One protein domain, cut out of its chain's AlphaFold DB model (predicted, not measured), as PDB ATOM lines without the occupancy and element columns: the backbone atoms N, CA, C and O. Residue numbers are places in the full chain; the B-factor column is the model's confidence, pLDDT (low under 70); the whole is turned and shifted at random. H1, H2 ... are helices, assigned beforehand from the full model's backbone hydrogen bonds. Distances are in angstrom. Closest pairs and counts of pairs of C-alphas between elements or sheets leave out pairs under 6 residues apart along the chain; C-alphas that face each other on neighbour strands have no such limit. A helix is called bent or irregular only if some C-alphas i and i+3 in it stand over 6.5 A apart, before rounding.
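What this domain is: This is residues 627 to 712 of the 719 residues of the protein "tRNA nucleotidyltransferase/poly(A) polymerase" of candidate division WWE3 bacterium GW2011_GWA1_41_8 (UniProt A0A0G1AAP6). One long, kinked helix, H3, runs through the domain; H2 and H4, overlapping near their ends, both cross it, and the short H1 and H5 pack on it at opposite sides. The 86 printed residues have five named helices, H1 to H5 in order, and no named strand: all helix. The whole is compact, radius of gyration of the C-alphas 12.8 A, spanning 36 by 31 by 19 A.

How they stand to each other: H1, residues 627 to 633, touches the hub H3, residues 662 to 685, at residues 667 to 670 alone; the closest C-alphas, of Tyr 632 and Leu 667, are 7.5 A apart. H2, residues 642 to 656, touches H3 at a steep tilt of 52 degrees, opposite ways, closest at C-alphas 651 and 666, 5.9 A. H4, residues 691 to 701, touches residues 642 to 646 of H2 at a shallow tilt of 25 degrees, the same way, closest at C-alphas 642 and 699, 5.4 A. H5, residues 707 to 711, touches H3, closest at C-alphas 680 and 710, 7.4 A. Every O i to N i+4 pair is within hydrogen-bond range in H1, H2 and H4, 16 of 20 in H3 and 0 of 1 in H5, where 2 of 2 O i to N i+3 pairs are.

Where its parts are: H1 begins at C-alpha 627 (12.310, -11.715, 32.830). H2 is 21.1 A long, H3 34.3 A and H4 15.5 A. H3 has a kink of 32 degrees near residue 669 and is only just irregular, C-alphas 668 and 671 being 6.9 A apart. H5 ends at C-alpha 711 (29.996, -22.625, 18.985).

The domain as a whole: The printed part has no cut and no long link. Residues 637 to 639 and 711 to 712 have pLDDT under 70.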
ATOM      1  N   GLN A 627      13.213 -12.791  33.224       87.50
ATOM      2  CA  GLN A 627      12.310 -11.715  32.830       87.50
ATOM      3  C   GLN A 627      12.976 -10.771  31.823       87.50
ATOM      4  O   GLN A 627      12.333 -10.398  30.851       87.50
ATOM      5  N   ASP A 628      14.273 -10.478  31.980       90.50
ATOM      6  CA  ASP A 628      15.017  -9.655  31.016       90.50
ATOM      7  C   ASP A 628      14.994 -10.260  29.608       90.50
ATOM      8  O   ASP A 628      14.789  -9.547  28.628       90.50
ATOM      9  N   ILE A 629      15.160 -11.583  29.507       91.50
ATOM     10  CA  ILE A 629      15.115 -12.300  28.226       91.50
ATOM     11  C   ILE A 629      13.702 -12.278  27.629       91.50
ATOM     12  O   ILE A 629      13.544 -12.019  26.435       91.50
ATOM     13  N   LEU A 630      12.674 -12.534  28.445       89.00
ATOM     14  CA  LEU A 630      11.277 -12.516  28.000       89.00
ATOM     15  C   LEU A 630      10.861 -11.132  27.493       89.00
ATOM     16  O   LEU A 630      10.285 -11.030  26.408       89.00
ATOM     17  N   ASP A 631      11.204 -10.079  28.233       89.75
ATOM     18  CA  ASP A 631      10.898  -8.694  27.871       89.75
ATOM     19  C   ASP A 631      11.613  -8.298  26.572       89.75
ATOM     20  O   ASP A 631      11.004  -7.699  25.682       89.75
ATOM     21  N   TYR A 632      12.882  -8.695  26.419       90.62
ATOM     22  CA  TYR A 632      13.675  -8.423  25.219       90.62
ATOM     23  C   TYR A 632      13.067  -9.054  23.957       90.62
ATOM     24  O   TYR A 632      12.970  -8.398  22.917       90.62
ATOM     25  N   PHE A 633      12.601 -10.306  24.043       88.81
ATOM     26  CA  PHE A 633      11.936 -10.992  22.929       88.81
ATOM     27  C   PHE A 633      10.432 -10.710  22.825       88.81
ATOM     28  O   PHE A 633       9.790 -11.220  21.905       88.81
ATOM     29  N   LYS A 634       9.864  -9.895  23.726       85.75
ATOM     30  CA  LYS A 634       8.416  -9.635  23.827       85.75
ATOM     31  C   LYS A 634       7.596 -10.933  23.898       85.75
ATOM     32  O   LYS A 634       6.551 -11.048  23.261       85.75
ATOM     33  N   SER A 635       8.107 -11.926  24.622       81.81
ATOM     34  CA  SER A 635       7.495 -13.253  24.772       81.81
ATOM     35  C   SER A 635       6.728 -13.361  26.090       81.81
ATOM     36  O   SER A 635       7.090 -12.725  27.082       81.81
ATOM     37  N   ASN A 636       5.679 -14.185  26.132       75.62
ATOM     38  CA  ASN A 636       4.924 -14.411  27.362       75.62
ATOM     39  C   ASN A 636       5.613 -15.462  28.241       75.62
ATOM     40  O   ASN A 636       6.366 -16.308  27.762       75.62
ATOM     41  N   ARG A 637       5.300 -15.485  29.545       66.56
ATOM     42  CA  ARG A 637       5.797 -16.541  30.454       66.56
ATOM     43  C   ARG A 637       5.388 -17.954  30.023       66.56
ATOM     44  O   ARG A 637       6.099 -18.896  30.347       66.56
ATOM     45  N   SER A 638       4.278 -18.099  29.298       66.88
ATOM     46  CA  SER A 638       3.845 -19.368  28.697       66.88
ATOM     47  C   SER A 638       4.816 -19.905  27.644       66.88
ATOM     48  O   SER A 638       4.809 -21.102  27.377       66.88
ATOM     49  N   ASP A 639       5.654 -19.035  27.077       68.19
ATOM     50  CA  ASP A 639       6.604 -19.348  26.007       68.19
ATOM     51  C   ASP A 639       8.021 -19.595  26.569       68.19
ATOM     52  O   ASP A 639       8.983 -19.830  25.829       68.19
ATOM     53  N   ALA A 640       8.166 -19.530  27.899       76.50
ATOM     54  CA  ALA A 640       9.421 -19.776  28.586       76.50
ATOM     55  C   ALA A 640       9.819 -21.255  28.471       76.50
ATOM     56  O   ALA A 640       9.067 -22.154  28.840       76.50
ATOM     57  N   GLY A 641      11.038 -21.502  27.990       84.25
ATOM     58  CA  GLY A 641      11.613 -22.840  27.875       84.25
ATOM     59  C   GLY A 641      13.070 -22.890  28.345       84.25
ATOM     60  O   GLY A 641      13.631 -21.857  28.724       84.25
ATOM     61  N   PRO A 642      13.716 -24.072  28.293       88.94
ATOM     62  CA  PRO A 642      15.098 -24.250  28.753       88.94
ATOM     63  C   PRO A 642      16.104 -23.325  28.048       88.94
ATOM     64  O   PRO A 642      17.117 -22.951  28.637       88.94
ATOM     65  N   TRP A 643      15.783 -22.883  26.826       90.62
ATOM     66  CA  TRP A 643      16.567 -21.934  26.038       90.62
ATOM     67  C   TRP A 643      16.882 -20.627  26.774       90.62
ATOM     68  O   TRP A 643      17.994 -20.118  26.660       90.62
ATOM     69  N   ILE A 644      15.967 -20.115  27.605       91.56
ATOM     70  CA  ILE A 644      16.201 -18.899  28.401       91.56
ATOM     71  C   ILE A 644      17.379 -19.108  29.356       91.56
ATOM     72  O   ILE A 644      18.265 -18.260  29.456       91.56
ATOM     73  N   GLY A 645      17.407 -20.256  30.039       89.31
ATOM     74  CA  GLY A 645      18.489 -20.608  30.956       89.31
ATOM     75  C   GLY A 645      19.833 -20.735  30.242       89.31
ATOM     76  O   GLY A 645      20.842 -20.265  30.766       89.31
ATOM     77  N   VAL A 646      19.835 -21.294  29.028       91.94
ATOM     78  CA  VAL A 646      21.037 -21.425  28.191       91.94
ATOM     79  C   VAL A 646      21.595 -20.059  27.792       91.94
ATOM     80  O   VAL A 646      22.790 -19.827  27.961       91.94
ATOM     81  N   LEU A 647      20.742 -19.126  27.353       93.06
ATOM     82  CA  LEU A 647      21.167 -17.766  26.994       93.06
ATOM     83  C   LEU A 647      21.703 -16.989  28.195       93.06
ATOM     84  O   LEU A 647      22.764 -16.374  28.106       93.06
ATOM     85  N   ILE A 648      21.004 -17.051  29.333       91.62
ATOM     86  CA  ILE A 648      21.467 -16.414  30.572       91.62
ATOM     87  C   ILE A 648      22.830 -16.972  30.971       91.62
ATOM     88  O   ILE A 648      23.705 -16.203  31.354       91.62
ATOM     89  N   ASN A 649      23.028 -18.291  30.881       89.94
ATOM     90  CA  ASN A 649      24.306 -18.901  31.229       89.94
ATOM     91  C   ASN A 649      25.409 -18.478  30.243       89.94
ATOM     92  O   ASN A 649      26.468 -18.067  30.693       89.94
ATOM     93  N   ALA A 650      25.158 -18.470  28.929       91.62
ATOM     94  CA  ALA A 650      26.132 -18.013  27.931       91.62
ATOM     95  C   ALA A 650      26.594 -16.564  28.183       91.62
ATOM     96  O   ALA A 650      27.791 -16.313  28.323       91.62
ATOM     97  N   VAL A 651      25.646 -15.635  28.363       92.38
ATOM     98  CA  VAL A 651      25.952 -14.231  28.689       92.38
ATOM     99  C   VAL A 651      26.656 -14.117  30.042       92.38
ATOM    100  O   VAL A 651      27.598 -13.341  30.195       92.38
ATOM    101  N   GLN A 652      26.250 -14.918  31.030       91.25
ATOM    102  CA  GLN A 652      26.929 -14.941  32.321       91.25
ATOM    103  C   GLN A 652      28.384 -15.391  32.177       91.25
ATOM    104  O   GLN A 652      29.248 -14.855  32.863       91.25
ATOM    105  N   LYS A 653      28.693 -16.346  31.294       90.31
ATOM    106  CA  LYS A 653      30.076 -16.776  31.063       90.31
ATOM    107  C   LYS A 653      30.917 -15.675  30.433       90.31
ATOM    108  O   LYS A 653      32.034 -15.465  30.899       90.31
ATOM    109  N   ASP A 654      30.368 -14.922  29.485       89.50
ATOM    110  CA  ASP A 654      31.037 -13.737  28.935       89.50
ATOM    111  C   ASP A 654      31.292 -12.681  30.012       89.50
ATOM    112  O   ASP A 654      32.386 -12.125  30.092       89.50
ATOM    113  N   PHE A 655      30.330 -12.458  30.911       86.69
ATOM    114  CA  PHE A 655      30.496 -11.528  32.028       86.69
ATOM    115  C   PHE A 655      31.593 -11.974  33.000       86.69
ATOM    116  O   PHE A 655      32.404 -11.168  33.474       86.69
ATOM    117  N   LEU A 656      31.638 -13.274  33.295       86.06
ATOM    118  CA  LEU A 656      32.683 -13.871  34.121       86.06
ATOM    119  C   LEU A 656      34.051 -13.834  33.429       86.06
ATOM    120  O   LEU A 656      35.059 -13.816  34.129       86.06
ATOM    121  N   ASP A 657      34.092 -13.814  32.096       84.50
ATOM    122  CA  ASP A 657      35.301 -13.690  31.278       84.50
ATOM    123  C   ASP A 657      35.753 -12.244  31.029       84.50
ATOM    124  O   ASP A 657      36.804 -12.056  30.417       84.50
ATOM    125  N   ASN A 658      35.022 -11.252  31.556       81.06
ATOM    126  CA  ASN A 658      35.189  -9.818  31.276       81.06
ATOM    127  C   ASN A 658      34.985  -9.444  29.793       81.06
ATOM    128  O   ASN A 658      35.529  -8.452  29.328       81.06
ATOM    129  N   LEU A 659      34.207 -10.228  29.043       82.94
ATOM    130  CA  LEU A 659      33.865  -9.932  27.645       82.94
ATOM    131  C   LEU A 659      32.638  -9.022  27.522       82.94
ATOM    132  O   LEU A 659      32.436  -8.389  26.490       82.94
ATOM    133  N   VAL A 660      31.813  -8.960  28.568       85.25
ATOM    134  CA  VAL A 660      30.627  -8.107  28.623       85.25
ATOM    135  C   VAL A 660      30.422  -7.566  30.029       85.25
ATOM    136  O   VAL A 660      30.681  -8.251  31.020       85.25
ATOM    137  N   GLU A 661      29.917  -6.341  30.120       81.38
ATOM    138  CA  GLU A 661      29.555  -5.700  31.376       81.38
ATOM    139  C   GLU A 661      28.189  -5.027  31.268       81.38
ATOM    140  O   GLU A 661      27.751  -4.620  30.190       81.38
ATOM    141  N   GLY A 662      27.516  -4.902  32.411       80.69
ATOM    142  CA  GLY A 662      26.218  -4.244  32.504       80.69
ATOM    143  C   GLY A 662      25.069  -5.009  31.836       80.69
ATOM    144  O   GLY A 662      25.230  -5.804  30.912       80.69
ATOM    145  N   ARG A 663      23.853  -4.752  32.320       88.12
ATOM    146  CA  ARG A 663      22.630  -5.383  31.799       88.12
ATOM    147  C   ARG A 663      22.445  -5.132  30.296       88.12
ATOM    148  O   ARG A 663      22.053  -6.040  29.573       88.12
ATOM    149  N   GLU A 664      22.745  -3.923  29.825       87.81
ATOM    150  CA  GLU A 664      22.591  -3.547  28.411       87.81
ATOM    151  C   GLU A 664      23.557  -4.301  27.495       87.81
ATOM    152  O   GLU A 664      23.119  -4.860  26.488       87.81
ATOM    153  N   GLY A 665      24.837  -4.393  27.874       86.12
ATOM    154  CA  GLY A 665      25.819  -5.184  27.134       86.12
ATOM    155  C   GLY A 665      25.410  -6.653  27.067       86.12
ATOM    156  O   GLY A 665      25.448  -7.262  26.001       86.12
ATOM    157  N   GLY A 666      24.921  -7.205  28.184       88.81
ATOM    158  CA  GLY A 666      24.390  -8.565  28.215       88.81
ATOM    159  C   GLY A 666      23.238  -8.768  27.230       88.81
ATOM    160  O   GLY A 666      23.253  -9.723  26.458       88.81
ATOM    161  N   LEU A 667      22.255  -7.858  27.220       91.06
ATOM    162  CA  LEU A 667      21.101  -7.917  26.314       91.06
ATOM    163  C   LEU A 667      21.494  -7.801  24.835       91.06
ATOM    164  O   LEU A 667      20.845  -8.423  23.993       91.06
ATOM    165  N   ALA A 668      22.557  -7.060  24.513       90.50
ATOM    166  CA  ALA A 668      23.057  -6.945  23.145       90.50
ATOM    167  C   ALA A 668      23.509  -8.302  22.568       90.50
ATOM    168  O   ALA A 668      23.308  -8.562  21.383       90.50
ATOM    169  N   LEU A 669      24.034  -9.204  23.408       90.62
ATOM    170  CA  LEU A 669      24.518 -10.527  22.991       90.62
ATOM    171  C   LEU A 669      23.405 -11.575  22.838       90.62
ATOM    172  O   LEU A 669      23.562 -12.557  22.111       90.62
ATOM    173  N   VAL A 670      22.266 -11.383  23.509       91.56
ATOM    174  CA  VAL A 670      21.196 -12.391  23.622       91.56
ATOM    175  C   VAL A 670      20.650 -12.820  22.258       91.56
ATOM    176  O   VAL A 670      20.401 -14.008  22.047       91.56
ATOM    177  N   ARG A 671      20.466 -11.879  21.321       89.75
ATOM    178  CA  ARG A 671      19.961 -12.195  19.975       89.75
ATOM    179  C   ARG A 671      20.945 -13.072  19.200       89.75
ATOM    180  O   ARG A 671      20.511 -14.071  18.631       89.75
ATOM    181  N   GLY A 672      22.231 -12.720  19.217       88.81
ATOM    182  CA  GLY A 672      23.283 -13.481  18.536       88.81
ATOM    183  C   GLY A 672      23.406 -14.896  19.093       88.81
ATOM    184  O   GLY A 672      23.391 -15.862  18.336       88.81
ATOM    185  N   TYR A 673      23.397 -15.036  20.423       93.06
ATOM    186  CA  TYR A 673      23.402 -16.355  21.051       93.06
ATOM    187  C   TYR A 673      22.178 -17.192  20.689       93.06
ATOM    188  O   TYR A 673      22.326 -18.370  20.368       93.06
ATOM    189  N   LYS A 674      20.973 -16.609  20.723       91.38
ATOM    190  CA  LYS A 674      19.750 -17.348  20.389       91.38
ATOM    191  C   LYS A 674      19.790 -17.875  18.964       91.38
ATOM    192  O   LYS A 674      19.536 -19.058  18.769       91.38
ATOM    193  N   GLN A 675      20.156 -17.019  18.014       90.69
ATOM    194  CA  GLN A 675      20.289 -17.411  16.619       90.69
ATOM    195  C   GLN A 675      21.304 -18.545  16.460       90.69
ATOM    196  O   GLN A 675      20.968 -19.578  15.893       90.69
ATOM    197  N   GLY A 676      22.509 -18.393  17.012       90.88
ATOM    198  CA  GLY A 676      23.534 -19.421  16.873       90.88
ATOM    199  C   GLY A 676      23.099 -20.765  17.468       90.88
ATOM    200  O   GLY A 676      23.355 -21.815  16.882       90.88
ATOM    201  N   PHE A 677      22.479 -20.769  18.652       93.00
ATOM    202  CA  PHE A 677      22.026 -22.022  19.262       93.00
ATOM    203  C   PHE A 677      20.899 -22.669  18.451       93.00
ATOM    204  O   PHE A 677      20.871 -23.890  18.342       93.00
ATOM    205  N   GLU A 678      19.986 -21.876  17.880       91.31
ATOM    206  CA  GLU A 678      18.945 -22.381  16.980       91.31
ATOM    207  C   GLU A 678      19.564 -22.994  15.716       91.31
ATOM    208  O   GLU A 678      19.203 -24.113  15.362       91.31
ATOM    209  N   GLU A 679      20.535 -22.325  15.084       90.94
ATOM    210  CA  GLU A 679      21.281 -22.853  13.931       90.94
ATOM    211  C   GLU A 679      21.928 -24.200  14.269       90.94
ATOM    212  O   GLU A 679      21.666 -25.201  13.600       90.94
ATOM    213  N   ARG A 680      22.672 -24.266  15.379       92.12
ATOM    214  CA  ARG A 680      23.317 -25.505  15.820       92.12
ATOM    215  C   ARG A 680      22.314 -26.615  16.158       92.12
ATOM    216  O   ARG A 680      22.555 -27.785  15.873       92.12
ATOM    217  N   MET A 681      21.180 -26.268  16.760       92.75
ATOM    218  CA  MET A 681      20.108 -27.219  17.049       92.75
ATOM    219  C   MET A 681      19.531 -27.818  15.759       92.75
ATOM    220  O   MET A 681      19.304 -29.026  15.702       92.75
ATOM    221  N   TYR A 682      19.289 -27.001  14.730       90.88
ATOM    222  CA  TYR A 682      18.804 -27.492  13.437       90.88
ATOM    223  C   TYR A 682      19.862 -28.314  12.691       90.88
ATOM    224  O   TYR A 682      19.501 -29.270  12.010       90.88
ATOM    225  N   GLU A 683      21.155 -28.020  12.857       89.62
ATOM    226  CA  GLU A 683      22.234 -28.888  12.361       89.62
ATOM    227  C   GLU A 683      22.210 -30.272  13.028       89.62
ATOM    228  O   GLU A 683      22.313 -31.289  12.344       89.62
ATOM    229  N   ASP A 684      22.031 -30.325  14.353       89.50
ATOM    230  CA  ASP A 684      22.018 -31.583  15.108       89.50
ATOM    231  C   ASP A 684      20.727 -32.407  14.874       89.50
ATOM    232  O   ASP A 684      20.765 -33.639  14.906       89.50
ATOM    233  N   LEU A 685      19.571 -31.754  14.673       90.88
ATOM    234  CA  LEU A 685      18.252 -32.407  14.597       90.88
ATOM    235  C   LEU A 685      17.644 -32.491  13.182       90.88
ATOM    236  O   LEU A 685      16.667 -33.222  12.988       90.88
ATOM    237  N   GLY A 686      18.189 -31.760  12.207       86.94
ATOM    238  CA  GLY A 686      17.629 -31.586  10.862       86.94
ATOM    239  C   GLY A 686      16.595 -30.452  10.758       86.94
ATOM    240  O   GLY A 686      16.203 -29.848  11.752       86.94
ATOM    241  N   GLU A 687      16.119 -30.169   9.537       83.69
ATOM    242  CA  GLU A 687      15.309 -28.971   9.216       83.69
ATOM    243  C   GLU A 687      13.893 -28.941   9.829       83.69
ATOM    244  O   GLU A 687      13.300 -27.871   9.933       83.69
ATOM    245  N   ASN A 688      13.328 -30.087  10.237       88.94
ATOM    246  CA  ASN A 688      11.951 -30.179  10.756       88.94
ATOM    247  C   ASN A 688      11.853 -31.011  12.051       88.94
ATOM    248  O   ASN A 688      11.229 -32.078  12.059       88.94
ATOM    249  N   PRO A 689      12.465 -30.558  13.160       90.81
ATOM    250  CA  PRO A 689      12.402 -31.264  14.429       90.81
ATOM    251  C   PRO A 689      11.015 -31.126  15.066       90.81
ATOM    252  O   PRO A 689      10.365 -30.082  15.008       90.81
ATOM    253  N   THR A 690      10.559 -32.182  15.734       92.75
ATOM    254  CA  THR A 690       9.332 -32.115  16.538       92.75
ATOM    255  C   THR A 690       9.527 -31.201  17.759       92.75
ATOM    256  O   THR A 690      10.647 -31.091  18.270       92.75
ATOM    257  N   PRO A 691       8.456 -30.602  18.320       89.31
ATOM    258  CA  PRO A 691       8.561 -29.770  19.524       89.31
ATOM    259  C   PRO A 691       9.245 -30.469  20.710       89.31
ATOM    260  O   PRO A 691       9.986 -29.839  21.462       89.31
ATOM    261  N   GLY A 692       9.046 -31.785  20.856       90.00
ATOM    262  CA  GLY A 692       9.711 -32.586  21.887       90.00
ATOM    263  C   GLY A 692      11.223 -32.715  21.673       90.00
ATOM    264  O   GLY A 692      11.976 -32.645  22.641       90.00
ATOM    265  N   GLN A 693      11.680 -32.842  20.422       90.12
ATOM    266  CA  GLN A 693      13.111 -32.875  20.091       90.12
ATOM    267  C   GLN A 693      13.773 -31.517  20.341       90.12
ATOM    268  O   GLN A 693      14.833 -31.471  20.960       90.12
ATOM    269  N   VAL A 694      13.115 -30.419  19.946       90.00
ATOM    270  CA  VAL A 694      13.571 -29.047  20.230       90.00
ATOM    271  C   VAL A 694      13.715 -28.832  21.736       90.00
ATOM    272  O   VAL A 694      14.770 -28.412  22.212       90.00
ATOM    273  N   TYR A 695      12.678 -29.170  22.507       91.25
ATOM    274  CA  TYR A 695      12.724 -29.053  23.962       91.25
ATOM    275  C   TYR A 695      13.848 -29.905  24.565       91.25
ATOM    276  O   TYR A 695      14.608 -29.417  25.400       91.25
ATOM    277  N   GLY A 696      13.972 -31.165  24.132       89.06
ATOM    278  CA  GLY A 696      14.997 -32.091  24.608       89.06
ATOM    279  C   GLY A 696      16.419 -31.598  24.343       89.06
ATOM    280  O   GLY A 696      17.267 -31.691  25.229       89.06
ATOM    281  N   TRP A 697      16.666 -31.011  23.170       93.44
ATOM    282  CA  TRP A 697      17.966 -30.437  22.822       93.44
ATOM    283  C   TRP A 697      18.313 -29.248  23.718       93.44
ATOM    284  O   TRP A 697      19.370 -29.237  24.350       93.44
ATOM    285  N   TRP A 698      17.392 -28.293  23.886       92.56
ATOM    286  CA  TRP A 698      17.609 -27.155  24.785       92.56
ATOM    287  C   TRP A 698      17.768 -27.583  26.246       92.56
ATOM    288  O   TRP A 698      18.579 -27.008  26.971       92.56
ATOM    289  N   ALA A 699      17.031 -28.604  26.690       88.44
ATOM    290  CA  ALA A 699      17.180 -29.174  28.024       88.44
ATOM    291  C   ALA A 699      18.547 -29.856  28.218       88.44
ATOM    292  O   ALA A 699      19.094 -29.808  29.317       88.44
ATOM    293  N   ALA A 700      19.116 -30.464  27.173       85.88
ATOM    294  CA  ALA A 700      20.472 -31.005  27.204       85.88
ATOM    295  C   ALA A 700      21.525 -29.886  27.235       85.88
ATOM    296  O   ALA A 700      22.417 -29.919  28.081       85.88
ATOM    297  N   ALA A 701      21.380 -28.853  26.399       87.38
ATOM    298  CA  ALA A 701      22.263 -27.685  26.401       87.38
ATOM    299  C   ALA A 701      22.253 -26.949  27.755       87.38
ATOM    300  O   ALA A 701      23.296 -26.502  28.229       87.38
ATOM    301  N   ALA A 702      21.097 -26.882  28.427       85.94
ATOM    302  CA  ALA A 702      20.954 -26.276  29.754       85.94
ATOM    303  C   ALA A 702      21.732 -27.003  30.863       85.94
ATOM    304  O   ALA A 702      21.982 -26.408  31.910       85.94
ATOM    305  N   LYS A 703      22.124 -28.266  30.647       81.38
ATOM    306  CA  LYS A 703      22.944 -29.047  31.586       81.38
ATOM    307  C   LYS A 703      24.447 -28.816  31.414       81.38
ATOM    308  O   LYS A 703      25.221 -29.332  32.211       81.38
ATOM    309  N   LEU A 704      24.873 -28.088  30.378       81.25
ATOM    310  CA  LEU A 704      26.285 -27.797  30.152       81.25
ATOM    311  C   LEU A 704      26.787 -26.735  31.133       81.25
ATOM    312  O   LEU A 704      26.162 -25.687  31.311       81.25
ATOM    313  N   ASP A 705      27.978 -26.973  31.687       76.56
ATOM    314  CA  ASP A 705      28.679 -25.998  32.525       76.56
ATOM    315  C   ASP A 705      28.926 -24.685  31.779       76.56
ATOM    316  O   ASP A 705      28.766 -23.614  32.359       76.56
ATOM    317  N   ASP A 706      29.327 -24.762  30.507       87.06
ATOM    318  CA  ASP A 706      29.496 -23.627  29.603       87.06
ATOM    319  C   ASP A 706      28.831 -23.956  28.259       87.06
ATOM    320  O   ASP A 706      29.395 -24.715  27.472       87.06
ATOM    321  N   PRO A 707      27.632 -23.425  27.971       88.25
ATOM    322  CA  PRO A 707      26.934 -23.743  26.731       88.25
ATOM    323  C   PRO A 707      27.604 -23.128  25.498       88.25
ATOM    324  O   PRO A 707      27.347 -23.583  24.386       88.25
ATOM    325  N   ARG A 708      28.512 -22.148  25.656       90.12
ATOM    326  CA  ARG A 708      29.209 -21.520  24.522       90.12
ATOM    327  C   ARG A 708      30.087 -22.509  23.753       90.12
ATOM    328  O   ARG A 708      30.428 -22.258  22.602       90.12
ATOM    329  N   ILE A 709      30.425 -23.659  24.346       85.75
ATOM    330  CA  ILE A 709      31.195 -24.719  23.678       85.75
ATOM    331  C   ILE A 709      30.508 -25.253  22.415       85.75
ATOM    332  O   ILE A 709      31.185 -25.784  21.536       85.75
ATOM    333  N   LEU A 710      29.187 -25.088  22.294       84.12
ATOM    334  CA  LEU A 710      28.424 -25.489  21.112       84.12
ATOM    335  C   LEU A 710      28.773 -24.649  19.862       84.12
ATOM    336  O   LEU A 710      28.417 -25.053  18.757       84.12
ATOM    337  N   PHE A 711      29.541 -23.559  20.026       69.94
ATOM    338  CA  PHE A 711      29.996 -22.625  18.985       69.94
ATOM    339  C   PHE A 711      31.484 -22.734  18.619       69.94
ATOM    340  O   PHE A 711      32.050 -21.782  18.088       69.94
ATOM    341  N   THR A 712      32.165 -23.841  18.933       47.91
ATOM    342  CA  THR A 712      33.639 -23.991  18.857       47.91
ATOM    343  C   THR A 712      34.264 -24.010  17.445       47.91
ATOM    344  O   THR A 712      35.251 -24.695  17.192       47.91
TER     345      THR A 712